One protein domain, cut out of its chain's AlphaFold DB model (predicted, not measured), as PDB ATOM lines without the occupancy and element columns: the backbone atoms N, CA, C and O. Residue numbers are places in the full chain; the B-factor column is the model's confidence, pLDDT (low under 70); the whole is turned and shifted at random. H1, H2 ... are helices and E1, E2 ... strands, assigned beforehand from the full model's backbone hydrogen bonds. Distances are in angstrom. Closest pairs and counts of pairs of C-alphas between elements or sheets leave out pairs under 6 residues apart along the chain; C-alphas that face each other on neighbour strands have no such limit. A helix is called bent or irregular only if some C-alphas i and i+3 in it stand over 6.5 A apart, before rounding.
ATOM      1  N   LEU A  27      23.241 -23.166  53.394       61.12
ATOM      2  CA  LEU A  27      22.479 -22.489  52.352       61.12
ATOM      3  C   LEU A  27      21.625 -23.508  51.601       61.12
ATOM      4  O   LEU A  27      21.966 -24.692  51.565       61.12
ATOM      5  N   LEU A  28      20.537 -23.046  50.985       63.97
ATOM      6  CA  LEU A  28      19.605 -23.907  50.263       63.97
ATOM      7  C   LEU A  28      19.528 -23.470  48.803       63.97
ATOM      8  O   LEU A  28      18.860 -22.495  48.467       63.97
ATOM      9  N   GLN A  29      20.242 -24.189  47.941       67.69
ATOM     10  CA  GLN A  29      20.317 -23.904  46.512       67.69
ATOM     11  C   GLN A  29      19.405 -24.863  45.736       67.69
ATOM     12  O   GLN A  29      19.403 -26.066  45.996       67.69
ATOM     13  N   ILE A  30      18.655 -24.342  44.759       69.50
ATOM     14  CA  ILE A  30      17.979 -25.187  43.765       69.50
ATOM     15  C   ILE A  30      19.056 -25.829  42.888       69.50
ATOM     16  O   ILE A  30      19.890 -25.124  42.311       69.50
ATOM     17  N   ASP A  31      19.032 -27.151  42.763       71.69
ATOM     18  CA  ASP A  31      19.842 -27.858  41.780       71.69
ATOM     19  C   ASP A  31      19.221 -27.692  40.381       71.69
ATOM     20  O   ASP A  31      18.210 -28.312  40.040       71.69
ATOM     21  N   LEU A  32      19.821 -26.806  39.584       66.81
ATOM     22  CA  LEU A  32      19.361 -26.459  38.237       66.81
ATOM     23  C   LEU A  32      19.619 -27.562  37.196       66.81
ATOM     24  O   LEU A  32      19.047 -27.492  36.112       66.81
ATOM     25  N   GLU A  33      20.450 -28.567  37.500       67.44
ATOM     26  CA  GLU A  33      20.636 -29.735  36.623       67.44
ATOM     27  C   GLU A  33      19.532 -30.780  36.844       67.44
ATOM     28  O   GLU A  33      19.205 -31.538  35.930       67.44
ATOM     29  N   GLN A  34      18.933 -30.801  38.040       66.88
ATOM     30  CA  GLN A  34      17.878 -31.750  38.412       66.88
ATOM     31  C   GLN A  34      16.462 -31.171  38.285       66.88
ATOM     32  O   GLN A  34      15.535 -31.915  37.967       66.88
ATOM     33  N   CYS A  35      16.270 -29.867  38.525       74.31
ATOM     34  CA  CYS A  35      14.936 -29.266  38.615       74.31
ATOM     35  C   CYS A  35      14.721 -28.063  37.697       74.31
ATOM     36  O   CYS A  35      14.811 -26.889  38.078       74.31
ATOM     37  N   PHE A  36      14.326 -28.413  36.477       78.69
ATOM     38  CA  PHE A  36      13.801 -27.498  35.481       78.69
ATOM     39  C   PHE A  36      12.559 -26.742  36.005       78.69
ATOM     40  O   PHE A  36      11.729 -27.326  36.707       78.69
ATOM     41  N   PRO A  37      12.422 -25.447  35.680       80.12
ATOM     42  CA  PRO A  37      11.185 -24.692  35.879       80.12
ATOM     43  C   PRO A  37      10.059 -25.222  34.961       80.12
ATOM     44  O   PRO A  37      10.328 -26.022  34.061       80.12
ATOM     45  N   PRO A  38       8.803 -24.766  35.143       80.94
ATOM     46  CA  PRO A  38       7.719 -25.022  34.192       80.94
ATOM     47  C   PRO A  38       8.084 -24.616  32.757       80.94
ATOM     48  O   PRO A  38       8.900 -23.714  32.550       80.94
ATOM     49  N   GLU A  39       7.451 -25.247  31.763       84.06
ATOM     50  CA  GLU A  39       7.689 -24.935  30.349       84.06
ATOM     51  C   GLU A  39       7.517 -23.434  30.066       84.06
ATOM     52  O   GLU A  39       6.549 -22.804  30.489       84.06
ATOM     53  N   GLY A  40       8.493 -22.846  29.370       84.06
ATOM     54  CA  GLY A  40       8.502 -21.415  29.066       84.06
ATOM     55  C   GLY A  40       8.845 -20.488  30.240       84.06
ATOM     56  O   GLY A  40       8.816 -19.277  30.039       84.06
ATOM     57  N   ARG A  41       9.199 -20.996  31.432       86.62
ATOM     58  CA  ARG A  41       9.656 -20.179  32.575       86.62
ATOM     59  C   ARG A  41      11.142 -20.387  32.916       86.62
ATOM     60  O   ARG A  41      11.776 -21.335  32.465       86.62
ATOM     61  N   VAL A  42      11.698 -19.492  33.736       84.44
ATOM     62  CA  VAL A  42      13.054 -19.528  34.318       84.44
ATOM     63  C   VAL A  42      13.014 -19.195  35.813       84.44
ATOM     64  O   VAL A  42      12.210 -18.369  36.243       84.44
ATOM     65  N   TRP A  43      13.874 -19.811  36.630       83.81
ATOM     66  CA  TRP A  43      13.989 -19.468  38.056       83.81
ATOM     67  C   TRP A  43      14.680 -18.104  38.233       83.81
ATOM     68  O   TRP A  43      15.815 -17.926  37.787       83.81
ATOM     69  N   LYS A  44      14.028 -17.152  38.912       76.56
ATOM     70  CA  LYS A  44      14.575 -15.812  39.193       76.56
ATOM     71  C   LYS A  44      15.098 -15.733  40.625       76.56
ATOM     72  O   LYS A  44      14.477 -16.229  41.564       76.56
ATOM     73  N   ARG A  45      16.266 -15.104  40.786       61.53
ATOM     74  CA  ARG A  45      16.924 -14.912  42.085       61.53
ATOM     75  C   ARG A  45      16.040 -14.049  43.004       61.53
ATOM     76  O   ARG A  45      15.615 -12.984  42.559       61.53
ATOM     77  N   PRO A  46      15.790 -14.458  44.260       59.72
ATOM     78  CA  PRO A  46      15.120 -13.611  45.242       59.72
ATOM     79  C   PRO A  46      16.111 -12.573  45.785       59.72
ATOM     80  O   PRO A  46      16.796 -12.822  46.774       59.72
ATOM     81  N   ASP A  47      16.201 -11.422  45.121       51.28
ATOM     82  CA  ASP A  47      16.949 -10.261  45.607       51.28
ATOM     83  C   ASP A  47      16.233  -8.937  45.242       51.28
ATOM     84  O   ASP A  47      16.360  -8.469  44.106       51.28
ATOM     85  N   PRO A  48      15.433  -8.335  46.150       52.16
ATOM     86  CA  PRO A  48      14.965  -8.872  47.437       52.16
ATOM     87  C   PRO A  48      14.008 -10.075  47.290       52.16
ATOM     88  O   PRO A  48      13.696 -10.523  46.194       52.16
ATOM     89  N   ILE A  49      13.455 -10.567  48.406       58.50
ATOM     90  CA  ILE A  49      12.561 -11.753  48.506       58.50
ATOM     91  C   ILE A  49      11.236 -11.625  47.692       58.50
ATOM     92  O   ILE A  49      10.405 -12.535  47.667       58.50
ATOM     93  N   ALA A  50      11.018 -10.508  46.996       67.12
ATOM     94  CA  ALA A  50       9.833 -10.239  46.192       67.12
ATOM     95  C   ALA A  50       9.920 -10.860  44.783       67.12
ATOM     96  O   ALA A  50      10.724 -10.468  43.938       67.12
ATOM     97  N   CYS A  51       9.011 -11.789  44.500       81.81
ATOM     98  CA  CYS A  51       8.666 -12.226  43.156       81.81
ATOM     99  C   CYS A  51       7.655 -11.224  42.569       81.81
ATOM    100  O   CYS A  51       6.443 -11.411  42.646       81.81
ATOM    101  N   GLY A  52       8.157 -10.096  42.055       81.19
ATOM    102  CA  GLY A  52       7.311  -8.989  41.609       81.19
ATOM    103  C   GLY A  52       6.706  -8.281  42.819       81.19
ATOM    104  O   GLY A  52       7.437  -7.690  43.611       81.19
ATOM    105  N   THR A  53       5.387  -8.363  42.996       80.62
ATOM    106  CA  THR A  53       4.688  -7.835  44.184       80.62
ATOM    107  C   THR A  53       4.477  -8.871  45.294       80.62
ATOM    108  O   THR A  53       4.142  -8.489  46.416       80.62
ATOM    109  N   VAL A  54       4.683 -10.170  45.033       80.81
ATOM    110  CA  VAL A  54       4.409 -11.252  45.998       80.81
ATOM    111  C   VAL A  54       5.689 -11.844  46.586       80.81
ATOM    112  O   VAL A  54       6.662 -12.084  45.882       80.81
ATOM    113  N   GLN A  55       5.711 -12.123  47.891       81.38
ATOM    114  CA  GLN A  55       6.828 -12.837  48.526       81.38
ATOM    115  C   GLN A  55       6.553 -14.345  48.526       81.38
ATOM    116  O   GLN A  55       5.618 -14.809  49.184       81.38
ATOM    117  N   CYS A  56       7.372 -15.125  47.814       81.69
ATOM    118  CA  CYS A  56       7.231 -16.580  47.801       81.69
ATOM    119  C   CYS A  56       7.654 -17.166  49.157       81.69
ATOM    120  O   CYS A  56       8.817 -17.083  49.551       81.69
ATOM    121  N   LYS A  57       6.707 -17.773  49.879       80.38
ATOM    122  CA  LYS A  57       6.987 -18.487  51.132       80.38
ATOM    123  C   LYS A  57       7.524 -19.882  50.821       80.38
ATOM    124  O   LYS A  57       6.941 -20.594  50.008       80.38
ATOM    125  N   PHE A  58       8.598 -20.289  51.496       72.25
ATOM    126  CA  PHE A  58       9.177 -21.630  51.374       72.25
ATOM    127  C   PHE A  58       8.099 -22.731  51.540       72.25
ATOM    128  O   PHE A  58       7.292 -22.620  52.467       72.25
ATOM    129  N   PRO A  59       8.054 -23.787  50.694       71.69
ATOM    130  CA  PRO A  59       9.002 -24.177  49.639       71.69
ATOM    131  C   PRO A  59       8.647 -23.663  48.223       71.69
ATOM    132  O   PRO A  59       8.959 -24.315  47.223       71.69
ATOM    133  N   LEU A  60       7.963 -22.521  48.109       81.62
ATOM    134  CA  LEU A  60       7.736 -21.853  46.825       81.62
ATOM    135  C   LEU A  60       8.933 -20.963  46.454       81.62
ATOM    136  O   LEU A  60       9.452 -20.236  47.301       81.62
ATOM    137  N   PHE A  61       9.321 -20.972  45.180       83.25
ATOM    138  CA  PHE A  61      10.385 -20.144  44.604       83.25
ATOM    139  C   PHE A  61       9.861 -19.376  43.382       83.25
ATOM    140  O   PHE A  61       8.865 -19.761  42.773       83.25
ATOM    141  N   CYS A  62      10.518 -18.273  43.023       86.75
ATOM    142  CA  CYS A  62      10.058 -17.393  41.952       86.75
ATOM    143  C   CYS A  62      10.423 -17.933  40.560       86.75
ATOM    144  O   CYS A  62      11.608 -18.045  40.237       86.75
ATOM    145  N   ALA A  63       9.421 -18.217  39.726       88.38
ATOM    146  CA  ALA A  63       9.595 -18.522  38.307       88.38
ATOM    147  C   ALA A  63       9.033 -17.377  37.449       88.38
ATOM    148  O   ALA A  63       7.977 -16.831  37.757       88.38
ATOM    149  N   VAL A  64       9.723 -17.017  36.368       88.88
ATOM    150  CA  VAL A  64       9.363 -15.903  35.470       88.88
ATOM    151  C   VAL A  64       9.279 -16.386  34.035       88.88
ATOM    152  O   VAL A  64      10.034 -17.277  33.657       88.88
ATOM    153  N   ASN A  65       8.351 -15.853  33.247       89.25
ATOM    154  CA  ASN A  65       8.191 -16.223  31.843       89.25
ATOM    155  C   ASN A  65       9.418 -15.805  31.020       89.25
ATOM    156  O   ASN A  65       9.864 -14.663  31.077       89.25
ATOM    157  N   ALA A  66       9.951 -16.717  30.210       86.88
ATOM    158  CA  ALA A  66      11.111 -16.470  29.356       86.88
ATOM    159  C   ALA A  66      10.844 -15.441  28.235       86.88
ATOM    160  O   ALA A  66      11.782 -15.034  27.551       86.88
ATOM    161  N   ASN A  67       9.583 -15.038  28.039       87.88
ATOM    162  CA  ASN A  67       9.150 -14.040  27.059       87.88
ATOM    163  C   ASN A  67       8.602 -12.751  27.706       87.88
ATOM    164  O   ASN A  67       8.353 -11.786  26.988       87.88
ATOM    165  N   ASP A  68       8.388 -12.735  29.029       86.06
ATOM    166  CA  ASP A  68       7.806 -11.606  29.765       86.06
ATOM    167  C   ASP A  68       8.359 -11.560  31.203       86.06
ATOM    168  O   ASP A  68       7.947 -12.319  32.081       86.06
ATOM    169  N   ASP A  69       9.283 -10.629  31.455       81.38
ATOM    170  CA  ASP A  69       9.913 -10.422  32.766       81.38
ATOM    171  C   ASP A  69       8.943  -9.956  33.877       81.38
ATOM    172  O   ASP A  69       9.339  -9.915  35.052       81.38
ATOM    173  N   THR A  70       7.701  -9.591  33.523       82.75
ATOM    174  CA  THR A  70       6.633  -9.163  34.446       82.75
ATOM    175  C   THR A  70       5.667 -10.292  34.822       82.75
ATOM    176  O   THR A  70       5.053 -10.230  35.890       82.75
ATOM    177  N   ASP A  71       5.593 -11.360  34.023       87.31
ATOM    178  CA  ASP A  71       4.853 -12.586  34.337       87.31
ATOM    179  C   ASP A  71       5.668 -13.442  35.327       87.31
ATOM    180  O   ASP A  71       6.519 -14.259  34.949       87.31
ATOM    181  N   MET A  72       5.422 -13.211  36.621       87.62
ATOM    182  CA  MET A  72       6.174 -13.767  37.747       87.62
ATOM    183  C   MET A  72       5.274 -14.580  38.695       87.62
ATOM    184  O   MET A  72       4.358 -14.033  39.307       87.62
ATOM    185  N   GLU A  73       5.568 -15.872  38.886       87.50
ATOM    186  CA  GLU A  73       4.732 -16.805  39.658       87.50
ATOM    187  C   GLU A  73       5.534 -17.675  40.645       87.50
ATOM    188  O   GLU A  73       6.533 -18.313  40.295       87.50
ATOM    189  N   CYS A  74       5.046 -17.775  41.885       87.81
ATOM    190  CA  CYS A  74       5.635 -18.608  42.937       87.81
ATOM    191  C   CYS A  74       5.327 -20.105  42.731       87.81
ATOM    192  O   CYS A  74       4.245 -20.578  43.077       87.81
ATOM    193  N   HIS A  75       6.302 -20.867  42.236       87.56
ATOM    194  CA  HIS A  75       6.176 -22.300  41.953       87.56
ATOM    195  C   HIS A  75       6.780 -23.178  43.053       87.56
ATOM    196  O   HIS A  75       7.813 -22.848  43.639       87.56
ATOM    197  N   LYS A  76       6.150 -24.327  43.332       84.69
ATOM    198  CA  LYS A  76       6.642 -25.281  44.336       84.69
ATOM    199  C   LYS A  76       7.861 -26.041  43.822       84.69
ATOM    200  O   LYS A  76       7.776 -26.756  42.828       84.69
ATOM    201  N   VAL A  77       8.949 -25.963  44.577       80.75
ATOM    202  CA  VAL A  77      10.137 -26.799  44.395       80.75
ATOM    203  C   VAL A  77      10.015 -28.026  45.311       80.75
ATOM    204  O   VAL A  77       9.469 -27.931  46.412       80.75
ATOM    205  N   THR A  78      10.444 -29.204  44.845       77.75
ATOM    206  CA  THR A  78      10.384 -30.449  45.641       77.75
ATOM    207  C   THR A  78      11.677 -30.674  46.417       77.75
ATOM    208  O   THR A  78      12.729 -30.199  46.005       77.75
ATOM    209  N   ASP A  79      11.626 -31.444  47.502       72.25
ATOM    210  CA  ASP A  79      12.786 -31.712  48.363       72.25
ATOM    211  C   ASP A  79      13.968 -32.346  47.595       72.25
ATOM    212  O   ASP A  79      15.123 -32.080  47.915       72.25
ATOM    213  N   ALA A  80      13.697 -33.105  46.524       73.81
ATOM    214  CA  ALA A  80      14.720 -33.671  45.636       73.81
ATOM    215  C   ALA A  80      15.509 -32.610  44.836       73.81
ATOM    216  O   ALA A  80      16.630 -32.865  44.409       73.81
ATOM    217  N   CYS A  81      14.946 -31.413  44.658       74.75
ATOM    218  CA  CYS A  81      15.582 -30.283  43.980       74.75
ATOM    219  C   CYS A  81      16.502 -29.453  44.884       74.75
ATOM    220  O   CYS A  81      17.142 -28.517  44.403       74.75
ATOM    221  N   LEU A  82      16.474 -29.680  46.201       75.50
ATOM    222  CA  LEU A  82      16.987 -28.734  47.188       75.50
ATOM    223  C   LEU A  82      18.321 -29.215  47.761       75.50
ATOM    224  O   LEU A  82      18.386 -30.076  48.637       75.50
ATOM    225  N   LYS A  83      19.408 -28.616  47.272       77.25
ATOM    226  CA  LYS A  83      20.773 -28.931  47.688       77.25
ATOM    227  C   LYS A  83      21.182 -28.070  48.878       77.25
ATOM    228  O   LYS A  83      21.251 -26.843  48.789       77.25
ATOM    229  N   VAL A  84      21.491 -28.730  49.992       72.69
ATOM    230  CA  VAL A  84      22.046 -28.086  51.188       72.69
ATOM    231  C   VAL A  84      23.550 -27.893  50.998       72.69
ATOM    232  O   VAL A  84      24.279 -28.865  50.804       72.69
ATOM    233  N   ILE A  85      24.019 -26.647  51.063       72.06
ATOM    234  CA  ILE A  85      25.437 -26.290  50.914       72.06
ATOM    235  C   ILE A  85      25.934 -25.689  52.237       72.06
ATOM    236  O   ILE A  85      25.519 -24.581  52.580       72.06
ATOM    237  N   PRO A  86      26.810 -26.364  53.004       67.50
ATOM    238  CA  PRO A  86      27.420 -25.757  54.183       67.50
ATOM    239  C   PRO A  86      28.351 -24.611  53.756       67.50
ATOM    240  O   PRO A  86      29.212 -24.791  52.894       67.50
ATOM    241  N   ILE A  87      28.215 -23.437  54.381       62.88
ATOM    242  CA  ILE A  87      28.981 -22.220  54.040       62.88
ATOM    243  C   ILE A  87      30.493 -22.469  54.127       62.88
ATOM    244  O   ILE A  87      31.257 -21.949  53.317       62.88
ATOM    245  N   ASN A  88      30.923 -23.333  55.051       59.59
ATOM    246  CA  ASN A  88      32.323 -23.722  55.218       59.59
ATOM    247  C   ASN A  88      32.947 -24.329  53.943       59.59
ATOM    248  O   ASN A  88      34.153 -24.203  53.760       59.59
ATOM    249  N   SER A  89      32.160 -24.959  53.059       59.59
ATOM    250  CA  SER A  89      32.666 -25.495  51.785       59.59
ATOM    251  C   SER A  89      32.895 -24.406  50.734       59.59
ATOM    252  O   SER A  89      33.861 -24.495  49.985       59.59
ATOM    253  N   LEU A  90      32.079 -23.346  50.721       55.31
ATOM    254  CA  LEU A  90      32.223 -22.224  49.778       55.31
ATOM    255  C   LEU A  90      33.471 -21.369  50.048       55.31
ATOM    256  O   LEU A  90      33.938 -20.657  49.165       55.31
ATOM    257  N   LEU A  91      34.020 -21.438  51.262       54.81
ATOM    258  CA  LEU A  91      35.267 -20.763  51.626       54.81
ATOM    259  C   LEU A  91      36.521 -21.530  51.168       54.81
ATOM    260  O   LEU A  91      37.596 -20.940  51.130       54.81
ATOM    261  N   GLY A  92      36.401 -22.815  50.808       44.16
ATOM    262  CA  GLY A  92      37.538 -23.644  50.387       44.16
ATOM    263  C   GLY A  92      37.983 -23.417  48.938       44.16
ATOM    264  O   GLY A  92      39.167 -23.524  48.637       44.16
TER     265      GLY A  92
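Overview. This is residues 27 to 92 of the 409 residues of an uncharacterized protein of Trichuris muris (UniProt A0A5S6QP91). Two small antiparallel pieces follow each other along one long axis: a bent three-stranded sheet of E2, E3 and E4 at one end, and a two-stranded ribbon of E1 and E5 toward the other, with the short helix H1 beyond it at the far tip. A long loop, residues 44 to 59, joins E2 to E3, and E1 and E5 pair although the three-stranded sheet lies between them in the chain. The printed part has 66 residues, with five named strands and one named helix in the order E1 E2 E3 E4 E5 H1; under half of the residues are in named elements, and the class is mostly strand. The sheet's order is E2 - E3 - E4, antiparallel throughout. The whole is elongated, 38 by 24 by 19 A, and only just compact, close to loose, with a radius of gyration of the C-alphas of 12.7 A.

Along the chain. Find C-alpha 27 at (22.479, -22.489, 52.352); from there E1 runs over residues 27 to 30. Look next at E2, residues 41 to 43, and then at E3, residues 60 to 65, 16.0 A long. E4, residues 68 to 76, starts at C-alpha 68, (7.806, -11.606, 29.765), is 20.0 A long and bends by 65 degrees at residue 71. E5 spans residues 82 to 86, 12.9 A, and H1, residues 87 to 90, ends at C-alpha 90, (32.223, -22.224, 49.778).

Arrangement. Begin at the sheet, a meander, each strand the antiparallel neighbour of the one before. E2 and E3 form a hairpin at 135 degrees; N 42 and O 64 are 2.8 A apart, within hydrogen-bond range. E3 and E4 form another at 152 degrees, with N 63 and O 73 within hydrogen-bond range at 2.9 A. In the long link, residues 50 to 51 pair with 54 to 55, antiparallel. Now look at E1 and E5, antiparallel at 149 degrees, where N 29 and O 83 are within hydrogen-bond range at 3.0 A. E1 is apart from E2, E3 and E4. The closest C-alphas of E1 and H1 are those of Leu 27 and Ile 87, 6.7 A apart. H1 is not on the three-stranded sheet, and is too short for an O i to N i+4 pair; its one O i to N i+3 pair is within range.

Size, cuts and confidence. Look for the two C-alphas farthest apart, those of Asp 68 and Gly 92, at 38.1 A. The printed part has no cut, and the link from E2 to E3 is long. The model's mean pLDDT is 75.1 over the printed part, and you will find values under 70 at residues 27 to 30, 32 to 34, 45 to 50 and 86 to 92.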